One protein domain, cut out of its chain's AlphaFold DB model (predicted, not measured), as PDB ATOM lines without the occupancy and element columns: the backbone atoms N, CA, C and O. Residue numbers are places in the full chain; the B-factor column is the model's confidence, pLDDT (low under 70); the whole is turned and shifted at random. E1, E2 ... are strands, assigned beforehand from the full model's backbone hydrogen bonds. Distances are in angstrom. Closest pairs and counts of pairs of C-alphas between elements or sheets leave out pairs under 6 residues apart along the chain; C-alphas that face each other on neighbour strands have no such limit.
ATOM      1  N   GLY A  10     257.123 534.522 461.990       96.62
ATOM      2  CA  GLY A  10     258.077 533.610 461.351       96.62
ATOM      3  C   GLY A  10     257.588 532.168 461.428       96.62
ATOM      4  O   GLY A  10     256.626 531.811 460.764       96.62
ATOM      5  N   THR A  11     258.239 531.370 462.272       97.44
ATOM      6  CA  THR A  11     257.833 530.006 462.663       97.44
ATOM      7  C   THR A  11     257.526 529.881 464.164       97.44
ATOM      8  O   THR A  11     257.237 528.794 464.657       97.44
ATOM      9  N   GLY A  12     257.634 530.980 464.913       97.75
ATOM     10  CA  GLY A  12     257.426 531.055 466.355       97.75
ATOM     11  C   GLY A  12     256.044 531.580 466.739       97.75
ATOM     12  O   GLY A  12     255.116 531.609 465.935       97.75
ATOM     13  N   THR A  13     255.906 532.014 467.991       98.25
ATOM     14  CA  THR A  13     254.638 532.521 468.531       98.25
ATOM     15  C   THR A  13     254.785 533.948 469.029       98.25
ATOM     16  O   THR A  13     255.673 534.253 469.823       98.25
ATOM     17  N   ILE A  14     253.854 534.809 468.625       98.31
ATOM     18  CA  ILE A  14     253.643 536.131 469.212       98.31
ATOM     19  C   ILE A  14     252.373 536.074 470.050       98.31
ATOM     20  O   ILE A  14     251.318 535.682 469.556       98.31
ATOM     21  N   SER A  15     252.456 536.485 471.313       97.81
ATOM     22  CA  SER A  15     251.294 536.573 472.196       97.81
ATOM     23  C   SER A  15     251.150 537.980 472.760       97.81
ATOM     24  O   SER A  15     252.081 538.528 473.347       97.81
ATOM     25  N   ILE A  16     249.968 538.553 472.572       96.75
ATOM     26  CA  ILE A  16     249.534 539.822 473.143       96.75
ATOM     27  C   ILE A  16     248.373 539.490 474.066       96.75
ATOM     28  O   ILE A  16     247.314 539.062 473.606       96.75
ATOM     29  N   ASN A  17     248.581 539.664 475.365       95.50
ATOM     30  CA  ASN A  17     247.567 539.412 476.377       95.50
ATOM     31  C   ASN A  17     247.429 540.646 477.266       95.50
ATOM     32  O   ASN A  17     248.316 540.937 478.067       95.50
ATOM     33  N   GLY A  18     246.325 541.370 477.115       93.19
ATOM     34  CA  GLY A  18     246.156 542.656 477.777       93.19
ATOM     35  C   GLY A  18     246.785 543.817 477.006       93.19
ATOM     36  O   GLY A  18     247.570 543.641 476.073       93.19
ATOM     37  N   GLY A  19     246.463 545.031 477.444       94.50
ATOM     38  CA  GLY A  19     247.144 546.254 477.020       94.50
ATOM     39  C   GLY A  19     246.365 547.119 476.031       94.50
ATOM     40  O   GLY A  19     245.381 546.705 475.416       94.50
ATOM     41  N   ILE A  20     246.826 548.365 475.910       97.06
ATOM     42  CA  ILE A  20     246.307 549.355 474.967       97.06
ATOM     43  C   ILE A  20     247.448 549.741 474.032       97.06
ATOM     44  O   ILE A  20     248.445 550.313 474.469       97.06
ATOM     45  N   ILE A  21     247.285 549.456 472.745       95.12
ATOM     46  CA  ILE A  21     248.217 549.860 471.693       95.12
ATOM     47  C   ILE A  21     247.489 550.885 470.824       95.12
ATOM     48  O   ILE A  21     246.488 550.571 470.184       95.12
ATOM     49  N   SER A  22     247.951 552.131 470.827       93.88
ATOM     50  CA  SER A  22     247.292 553.238 470.125       93.88
ATOM     51  C   SER A  22     248.314 554.238 469.581       93.88
ATOM     52  O   SER A  22     249.517 554.016 469.703       93.88
ATOM     53  N   ALA A  23     247.838 555.316 468.948       91.62
ATOM     54  CA  ALA A  23     248.680 556.338 468.313       91.62
ATOM     55  C   ALA A  23     249.646 555.783 467.240       91.62
ATOM     56  O   ALA A  23     250.684 556.376 466.937       91.62
ATOM     57  N   LEU A  24     249.283 554.646 466.642       94.38
ATOM     58  CA  LEU A  24     249.980 554.057 465.508       94.38
ATOM     59  C   LEU A  24     249.470 554.661 464.199       94.38
ATOM     60  O   LEU A  24     248.298 555.008 464.078       94.38
ATOM     61  N   ARG A  25     250.336 554.721 463.189       95.44
ATOM     62  CA  ARG A  25     249.942 554.919 461.787       95.44
ATOM     63  C   ARG A  25     249.333 553.642 461.209       95.44
ATOM     64  O   ARG A  25     248.374 553.704 460.447       95.44
ATOM     65  N   SER A  26     249.906 552.497 461.565       96.62
ATOM     66  CA  SER A  26     249.451 551.178 461.134       96.62
ATOM     67  C   SER A  26     249.916 550.097 462.105       96.62
ATOM     68  O   SER A  26     250.967 550.242 462.737       96.62
ATOM     69  N   ALA A  27     249.160 549.004 462.181       97.19
ATOM     70  CA  ALA A  27     249.571 547.789 462.875       97.19
ATOM     71  C   ALA A  27     249.332 546.558 461.991       97.19
ATOM     72  O   ALA A  27     248.258 546.404 461.408       97.19
ATOM     73  N   THR A  28     250.329 545.681 461.917       97.81
ATOM     74  CA  THR A  28     250.265 544.411 461.188       97.81
ATOM     75  C   THR A  28     250.642 543.267 462.119       97.81
ATOM     76  O   THR A  28     251.697 543.295 462.752       97.81
ATOM     77  N   PHE A  29     249.797 542.241 462.152       98.00
ATOM     78  CA  PHE A  29     249.986 541.002 462.897       98.00
ATOM     79  C   PHE A  29     249.931 539.820 461.927       98.00
ATOM     80  O   PHE A  29     248.848 539.327 461.606       98.00
ATOM     81  N   ASN A  30     251.097 539.387 461.447       98.19
ATOM     82  CA  ASN A  30     251.239 538.349 460.431       98.19
ATOM     83  C   ASN A  30     251.768 537.060 461.070       98.19
ATOM     84  O   ASN A  30     252.865 537.043 461.632       98.19
ATOM     85  N   HIS A  31     250.995 535.980 460.970       98.19
ATOM     86  CA  HIS A  31     251.384 534.691 461.532       98.19
ATOM     87  C   HIS A  31     252.438 533.932 460.711       98.19
ATOM     88  O   HIS A  31     253.060 533.048 461.278       98.19
ATOM     89  N   GLN A  32     252.704 534.276 459.445       97.06
ATOM     90  CA  GLN A  32     253.674 533.574 458.586       97.06
ATOM     91  C   GLN A  32     253.470 532.040 458.625       97.06
ATOM     92  O   GLN A  32     252.401 531.547 458.283       97.06
ATOM     93  N   ASP A  33     254.445 531.268 459.087       97.81
ATOM     94  CA  ASP A  33     254.292 529.830 459.346       97.81
ATOM     95  C   ASP A  33     254.189 529.510 460.851       97.81
ATOM     96  O   ASP A  33     254.152 528.351 461.254       97.81
ATOM     97  N   GLY A  34     254.147 530.541 461.695       98.19
ATOM     98  CA  GLY A  34     254.013 530.481 463.145       98.19
ATOM     99  C   GLY A  34     252.601 530.823 463.630       98.19
ATOM    100  O   GLY A  34     251.595 530.566 462.963       98.19
ATOM    101  N   SER A  35     252.508 531.412 464.822       98.25
ATOM    102  CA  SER A  35     251.227 531.775 465.428       98.25
ATOM    103  C   SER A  35     251.200 533.164 466.055       98.25
ATOM    104  O   SER A  35     252.173 533.649 466.630       98.25
ATOM    105  N   VAL A  36     250.045 533.820 465.957       98.56
ATOM    106  CA  VAL A  36     249.773 535.090 466.634       98.56
ATOM    107  C   VAL A  36     248.530 534.939 467.494       98.56
ATOM    108  O   VAL A  36     247.456 534.661 466.974       98.56
ATOM    109  N   HIS A  37     248.647 535.175 468.795       98.38
ATOM    110  CA  HIS A  37     247.523 535.194 469.726       98.38
ATOM    111  C   HIS A  37     247.321 536.605 470.271       98.38
ATOM    112  O   HIS A  37     248.232 537.171 470.870       98.38
ATOM    113  N   ILE A  38     246.126 537.162 470.092       98.25
ATOM    114  CA  ILE A  38     245.731 538.470 470.618       98.25
ATOM    115  C   ILE A  38     244.532 538.254 471.536       98.25
ATOM    116  O   ILE A  38     243.518 537.729 471.092       98.25
ATOM    117  N   GLY A  39     244.628 538.643 472.802       98.00
ATOM    118  CA  GLY A  39     243.555 538.492 473.782       98.00
ATOM    119  C   GLY A  39     243.544 539.631 474.794       98.00
ATOM    120  O   GLY A  39     244.591 540.194 475.113       98.00
ATOM    121  N   ASN A  40     242.364 539.965 475.320       97.81
ATOM    122  CA  ASN A  40     242.181 541.000 476.345       97.81
ATOM    123  C   ASN A  40     242.782 542.380 475.978       97.81
ATOM    124  O   ASN A  40     243.146 543.147 476.869       97.81
ATOM    125  N   ALA A  41     242.933 542.699 474.690       98.00
ATOM    126  CA  ALA A  41     243.693 543.862 474.225       98.00
ATOM    127  C   ALA A  41     242.814 544.901 473.511       98.00
ATOM    128  O   ALA A  41     241.808 544.565 472.890       98.00
ATOM    129  N   LYS A  42     243.229 546.171 473.543       98.19
ATOM    130  CA  LYS A  42     242.643 547.247 472.728       98.19
ATOM    131  C   LYS A  42     243.693 547.804 471.781       98.19
ATOM    132  O   LYS A  42     244.648 548.440 472.222       98.19
ATOM    133  N   ILE A  43     243.522 547.577 470.486       97.75
ATOM    134  CA  ILE A  43     244.495 547.951 469.460       97.75
ATOM    135  C   ILE A  43     243.836 548.919 468.483       97.75
ATOM    136  O   ILE A  43     242.787 548.625 467.914       97.75
ATOM    137  N   SER A  44     244.449 550.086 468.286       96.50
ATOM    138  CA  SER A  44     243.920 551.128 467.412       96.50
ATOM    139  C   SER A  44     245.000 551.721 466.511       96.50
ATOM    140  O   SER A  44     246.005 552.252 466.986       96.50
ATOM    141  N   ALA A  45     244.764 551.654 465.204       96.56
ATOM    142  CA  ALA A  45     245.604 552.251 464.171       96.56
ATOM    143  C   ALA A  45     244.742 552.516 462.928       96.56
ATOM    144  O   ALA A  45     243.912 551.668 462.631       96.56
ATOM    145  N   PRO A  46     244.928 553.609 462.164       96.19
ATOM    146  CA  PRO A  46     244.159 553.874 460.944       96.19
ATOM    147  C   PRO A  46     244.087 552.689 459.978       96.19
ATOM    148  O   PRO A  46     243.028 552.441 459.416       96.19
ATOM    149  N   VAL A  47     245.184 551.937 459.849       95.75
ATOM    150  CA  VAL A  47     245.245 550.682 459.094       95.75
ATOM    151  C   VAL A  47     245.615 549.538 460.033       95.75
ATOM    152  O   VAL A  47     246.664 549.587 460.683       95.75
ATOM    153  N   LEU A  48     244.783 548.500 460.072       97.00
ATOM    154  CA  LEU A  48     245.025 547.275 460.831       97.00
ATOM    155  C   LEU A  48     244.972 546.060 459.913       97.00
ATOM    156  O   LEU A  48     243.986 545.853 459.210       97.00
ATOM    157  N   ASN A  49     246.022 545.244 459.956       96.94
ATOM    158  CA  ASN A  49     246.078 543.960 459.271       96.94
ATOM    159  C   ASN A  49     246.288 542.851 460.303       96.94
ATOM    160  O   ASN A  49     247.245 542.883 461.076       96.94
ATOM    161  N   THR A  50     245.413 541.855 460.295       96.94
ATOM    162  CA  THR A  50     245.482 540.671 461.162       96.94
ATOM    163  C   THR A  50     245.307 539.418 460.328       96.94
ATOM    164  O   THR A  50     244.458 539.390 459.444       96.94
ATOM    165  N   GLY A  51     246.071 538.373 460.624       94.31
ATOM    166  CA  GLY A  51     246.217 537.257 459.696       94.31
ATOM    167  C   GLY A  51     247.411 537.488 458.780       94.31
ATOM    168  O   GLY A  51     248.046 538.546 458.802       94.31
ATOM    169  N   GLY A  52     247.790 536.460 458.042       87.81
ATOM    170  CA  GLY A  52     249.158 536.338 457.590       87.81
ATOM    171  C   GLY A  52     249.310 535.672 456.247       87.81
ATOM    172  O   GLY A  52     248.389 535.114 455.669       87.81
ATOM    173  N   THR A  53     250.523 535.780 455.742       89.44
ATOM    174  CA  THR A  53     251.014 534.924 454.665       89.44
ATOM    175  C   THR A  53     251.342 533.548 455.238       89.44
ATOM    176  O   THR A  53     251.587 533.467 456.430       89.44
ATOM    177  N   GLY A  54     251.468 532.512 454.412       93.25
ATOM    178  CA  GLY A  54     251.986 531.210 454.861       93.25
ATOM    179  C   GLY A  54     250.916 530.260 455.396       93.25
ATOM    180  O   GLY A  54     249.759 530.323 454.983       93.25
ATOM    181  N   SER A  55     251.336 529.317 456.236       96.38
ATOM    182  CA  SER A  55     250.508 528.209 456.739       96.38
ATOM    183  C   SER A  55     250.095 528.345 458.211       96.38
ATOM    184  O   SER A  55     249.401 527.477 458.738       96.38
ATOM    185  N   GLY A  56     250.512 529.432 458.865       97.88
ATOM    186  CA  GLY A  56     250.338 529.671 460.291       97.88
ATOM    187  C   GLY A  56     248.903 529.981 460.726       97.88
ATOM    188  O   GLY A  56     247.916 529.736 460.026       97.88
ATOM    189  N   THR A  57     248.770 530.488 461.954       98.38
ATOM    190  CA  THR A  57     247.460 530.786 462.550       98.38
ATOM    191  C   THR A  57     247.458 532.073 463.368       98.38
ATOM    192  O   THR A  57     248.310 532.296 464.224       98.38
ATOM    193  N   THR A  58     246.444 532.911 463.170       98.62
ATOM    194  CA  THR A  58     246.122 534.025 464.069       98.62
ATOM    195  C   THR A  58     244.856 533.704 464.852       98.62
ATOM    196  O   THR A  58     243.830 533.383 464.261       98.62
ATOM    197  N   VAL A  59     244.911 533.842 466.175       98.44
ATOM    198  CA  VAL A  59     243.755 533.745 467.070       98.44
ATOM    199  C   VAL A  59     243.534 535.094 467.738       98.44
ATOM    200  O   VAL A  59     244.401 535.590 468.456       98.44
ATOM    201  N   ILE A  60     242.356 535.673 467.527       98.25
ATOM    202  CA  ILE A  60     241.890 536.862 468.240       98.25
ATOM    203  C   ILE A  60     240.858 536.376 469.259       98.25
ATOM    204  O   ILE A  60     239.744 536.016 468.889       98.25
ATOM    205  N   GLY A  61     241.258 536.290 470.523       97.50
ATOM    206  CA  GLY A  61     240.444 535.817 471.638       97.50
ATOM    207  C   GLY A  61     239.588 536.909 472.280       97.50
ATOM    208  O   GLY A  61     239.666 538.088 471.928       97.50
ATOM    209  N   GLY A  62     238.770 536.495 473.246       97.00
ATOM    210  CA  GLY A  62     237.785 537.348 473.904       97.00
ATOM    211  C   GLY A  62     238.347 538.581 474.610       97.00
ATOM    212  O   GLY A  62     239.538 538.682 474.918       97.00
ATOM    213  N   ASN A  63     237.435 539.518 474.879       97.75
ATOM    214  CA  ASN A  63     237.707 540.836 475.455       97.75
ATOM    215  C   ASN A  63     238.700 541.668 474.624       97.75
ATOM    216  O   ASN A  63     239.489 542.431 475.184       97.75
ATOM    217  N   THR A  64     238.674 541.516 473.299       98.50
ATOM    218  CA  THR A  64     239.601 542.195 472.384       98.50
ATOM    219  C   THR A  64     238.862 543.178 471.481       98.50
ATOM    220  O   THR A  64     237.816 542.852 470.924       98.50
ATOM    221  N   GLU A  65     239.427 544.371 471.304       98.25
ATOM    222  CA  GLU A  65     238.952 545.407 470.383       98.25
ATOM    223  C   GLU A  65     240.059 545.748 469.371       98.25
ATOM    224  O   GLU A  65     241.155 546.159 469.758       98.25
ATOM    225  N   LEU A  66     239.758 545.614 468.077       97.94
ATOM    226  CA  LEU A  66     240.610 546.041 466.963       97.94
ATOM    227  C   LEU A  66     239.910 547.176 466.202       97.94
ATOM    228  O   LEU A  66     238.840 546.976 465.621       97.94
ATOM    229  N   ARG A  67     240.487 548.381 466.211       97.19
ATOM    230  CA  ARG A  67     239.842 549.598 465.687       97.19
ATOM    231  C   ARG A  67     240.681 550.323 464.638       97.19
ATOM    232  O   ARG A  67     241.769 550.813 464.953       97.19
ATOM    233  N   SER A  68     240.132 550.458 463.430       94.88
ATOM    234  CA  SER A  68     240.720 551.230 462.329       94.88
ATOM    235  C   SER A  68     240.047 552.581 462.120       94.88
ATOM    236  O   SER A  68     239.158 552.966 462.883       94.88
ATOM    237  N   ALA A  69     240.458 553.318 461.082       89.62
ATOM    238  CA  ALA A  69     239.669 554.445 460.609       89.62
ATOM    239  C   ALA A  69     238.282 553.936 460.170       89.62
ATOM    240  O   ALA A  69     238.165 553.113 459.272       89.62
ATOM    241  N   GLY A  70     237.228 554.359 460.869       87.56
ATOM    242  CA  GLY A  70     235.840 554.064 460.497       87.56
ATOM    243  C   GLY A  70     235.325 552.642 460.763       87.56
ATOM    244  O   GLY A  70     234.129 552.424 460.590       87.56
ATOM    245  N   THR A  71     236.149 551.688 461.219       94.88
ATOM    246  CA  THR A  71     235.690 550.314 461.516       94.88
ATOM    247  C   THR A  71     236.174 549.795 462.873       94.88
ATOM    248  O   THR A  71     237.225 550.195 463.378       94.88
ATOM    249  N   SER A  72     235.418 548.864 463.464       95.88
ATOM    250  CA  SER A  72     235.804 548.162 464.694       95.88
ATOM    251  C   SER A  72     235.402 546.692 464.649       95.88
ATOM    252  O   SER A  72     234.270 546.383 464.284       95.88
ATOM    253  N   ILE A  73     236.290 545.814 465.109       97.25
ATOM    254  CA  ILE A  73     235.999 544.413 465.416       97.25
ATOM    255  C   ILE A  73     236.091 544.254 466.932       97.25
ATOM    256  O   ILE A  73     237.106 544.600 467.536       97.25
ATOM    257  N   GLN A  74     235.025 543.745 467.545       97.75
ATOM    258  CA  GLN A  74     234.938 543.524 468.986       97.75
ATOM    259  C   GLN A  74     234.646 542.051 469.249       97.75
ATOM    260  O   GLN A  74     233.638 541.522 468.784       97.75
ATOM    261  N   ILE A  75     235.532 541.394 469.993       98.00
ATOM    262  CA  ILE A  75     235.386 539.992 470.377       98.00
ATOM    263  C   ILE A  75     234.950 539.940 471.836       98.00
ATOM    264  O   ILE A  75     235.704 540.309 472.739       98.00
ATOM    265  N   GLY A  76     233.716 539.486 472.060       97.62
ATOM    266  CA  GLY A  76     233.149 539.319 473.396       97.62
ATOM    267  C   GLY A  76     233.830 538.213 474.204       97.62
ATOM    268  O   GLY A  76     234.628 537.426 473.691       97.62
ATOM    269  N   HIS A  77     233.509 538.148 475.494       95.62
ATOM    270  CA  HIS A  77     233.996 537.088 476.370       95.62
ATOM    271  C   HIS A  77     233.638 535.694 475.822       95.62
ATOM    272  O   HIS A  77     232.513 535.469 475.379       95.62
ATOM    273  N   GLY A  78     234.599 534.764 475.843       94.25
ATOM    274  CA  GLY A  78     234.421 533.385 475.371       94.25
ATOM    275  C   GLY A  78     234.379 533.203 473.846       94.25
ATOM    276  O   GLY A  78     234.361 532.065 473.386       94.25
ATOM    277  N   ALA A  79     234.398 534.284 473.061       98.00
ATOM    278  CA  ALA A  79     234.441 534.221 471.602       98.00
ATOM    279  C   ALA A  79     235.881 534.276 471.068       98.00
ATOM    280  O   ALA A  79     236.797 534.771 471.735       98.00
ATOM    281  N   SER A  80     236.078 533.797 469.838       97.88
ATOM    282  CA  SER A  80     237.333 533.961 469.110       97.88
ATOM    283  C   SER A  80     237.126 534.047 467.599       97.88
ATOM    284  O   SER A  80     236.154 533.523 467.053       97.88
ATOM    285  N   ILE A  81     238.066 534.705 466.921       97.94
ATOM    286  CA  ILE A  81     238.280 534.580 465.477       97.94
ATOM    287  C   ILE A  81     239.571 533.797 465.275       97.94
ATOM    288  O   ILE A  81     240.600 534.143 465.857       97.94
ATOM    289  N   VAL A  82     239.519 532.768 464.431       98.38
ATOM    290  CA  VAL A  82     240.688 531.986 464.020       98.38
ATOM    291  C   VAL A  82     240.901 532.187 462.524       98.38
ATOM    292  O   VAL A  82     239.992 531.966 461.728       98.38
ATOM    293  N   ILE A  83     242.099 532.628 462.154       98.25
ATOM    294  CA  ILE A  83     242.519 532.878 460.775       98.25
ATOM    295  C   ILE A  83     243.679 531.931 460.479       98.25
ATOM    296  O   ILE A  83     244.686 531.979 461.182       98.25
ATOM    297  N   THR A  84     243.550 531.086 459.461       97.81
ATOM    298  CA  THR A  84     244.536 530.048 459.110       97.81
ATOM    299  C   THR A  84     245.010 530.185 457.672       97.81
ATOM    300  O   THR A  84     244.252 530.654 456.819       97.81
ATOM    301  N   GLY A  85     246.206 529.677 457.377       95.25
ATOM    302  CA  GLY A  85     246.758 529.732 456.025       95.25
ATOM    303  C   GLY A  85     246.974 531.176 455.572       95.25
ATOM    304  O   GLY A  85     247.084 532.080 456.385       95.25
ATOM    305  N   ASN A  86     246.951 531.436 454.269       95.75
ATOM    306  CA  ASN A  86     247.258 532.767 453.729       95.75
ATOM    307  C   ASN A  86     246.116 533.802 453.856       95.75
ATOM    308  O   ASN A  86     246.089 534.792 453.118       95.75
ATOM    309  N   ALA A  87     245.146 533.556 454.739       97.75
ATOM    310  CA  ALA A  87     243.995 534.420 454.947       97.75
ATOM    311  C   ALA A  87     244.316 535.589 455.892       97.75
ATOM    312  O   ALA A  87     245.157 535.501 456.792       97.75
TER     313      ALA A  87
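What this domain is: This is residues 10 to 87 of the 92 residues of an uncharacterized protein of Halothiobacillus sp. 24-54-40 (UniProt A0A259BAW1). The chain is wound in stacked turns, a short three-sided solenoid whose walls are three small sheets: E1, E3, E6 and E9 make the largest wall, E4, E7 and E8 the second, and E2 and E5 the third. The first two turns run the same way round, E1 to E2 and then E3 to E5; after E6 and E7 the chain folds back in a hairpin, and E8 and E9 retrace two of the walls in the opposite direction at the end of the stack. The printed part has 78 residues with nine named strands, E1 to E9 in order along the chain, and no named helix, and its class is all strand. The sheet orders are E1, E3, E6, E9, mixed; E4, E7, E8, mixed; and E2, E5, parallel. The whole is compact, with a radius of gyration of the C-alphas of 11.7 A and spans of 29 by 29 by 18 A.

Where its parts are: Begin with the largest sheet and find C-alpha 13 at (254.638, 532.521, 468.531), where E1, residues 13 to 17, sets out on its 12.6 A. In the same sheet you will find E3, residues 35 to 39, 13.2 A long; E6, residues 57 to 61, 12.5 A; and E9, residues 80 to 84, 12.9 A, which ends at C-alpha 84, (244.536, 530.048, 459.110). Look next at residues 42 to 44 for E4, 6.7 A, at residues 64 to 67 for E7, 10.0 A, and at residues 72 to 75 for E8, also 10.0 A. The last sheet has E2, residues 24 to 30, the longest strand by residues, which runs 16.6 A from C-alpha 24 at (249.980, 554.057, 465.508), and E5, residues 47 to 51, 13.5 A.

How they stand to each other: In the largest sheet, E1 and E3 are parallel at 2 degrees, with N 16 and O 37 2.8 A apart, within hydrogen-bond range. E3 and E6 are parallel at 7 degrees, and there N 61 and O 38 are 2.7 A apart. E9 is antiparallel to E6 at 173 degrees; look at N 58 and O 83, 2.8 A apart. E1 and E9 are the edge strands of this sheet. In the second sheet, E4 and E7 are parallel at 11 degrees, with N 43 and O 65 2.9 A apart, and residues 20 to 21 pair with residues 42 to 43 of E4, parallel. E7 and E8 form a hairpin, antiparallel at 173 degrees, with N 73 and O 66 2.8 A apart. In the third sheet, E2 and E5 are parallel at 10 degrees, and N 29 and O 49 are 2.8 A apart. Between sheets, look at the closest C-alphas: those of Gly 39 in E3 and Thr 64 in E7 are 5.6 A apart, those of Gly 51 in E5 and Thr 58 in E6 5.4 A, and those of Leu 24 in E2 and Ser 44 in E4 7.0 A. Among the pairs that are apart are E1 and E9, E4 and E8, and E2 and E8.

The domain as a whole: The two C-alphas farthest apart are those of Thr 11 and Gly 70, at 32.7 A, while those of Gly 10 and Ala 87, the first and last printed, are 15.5 A apart. The printed part runs from residue 10 to 87 with no cut. No link is long: the link from E1 to E2, of 6 residues, is short, and the other seven are tight. The mean pLDDT of the printed part of this model is 96.5, and no printed residue is under 70.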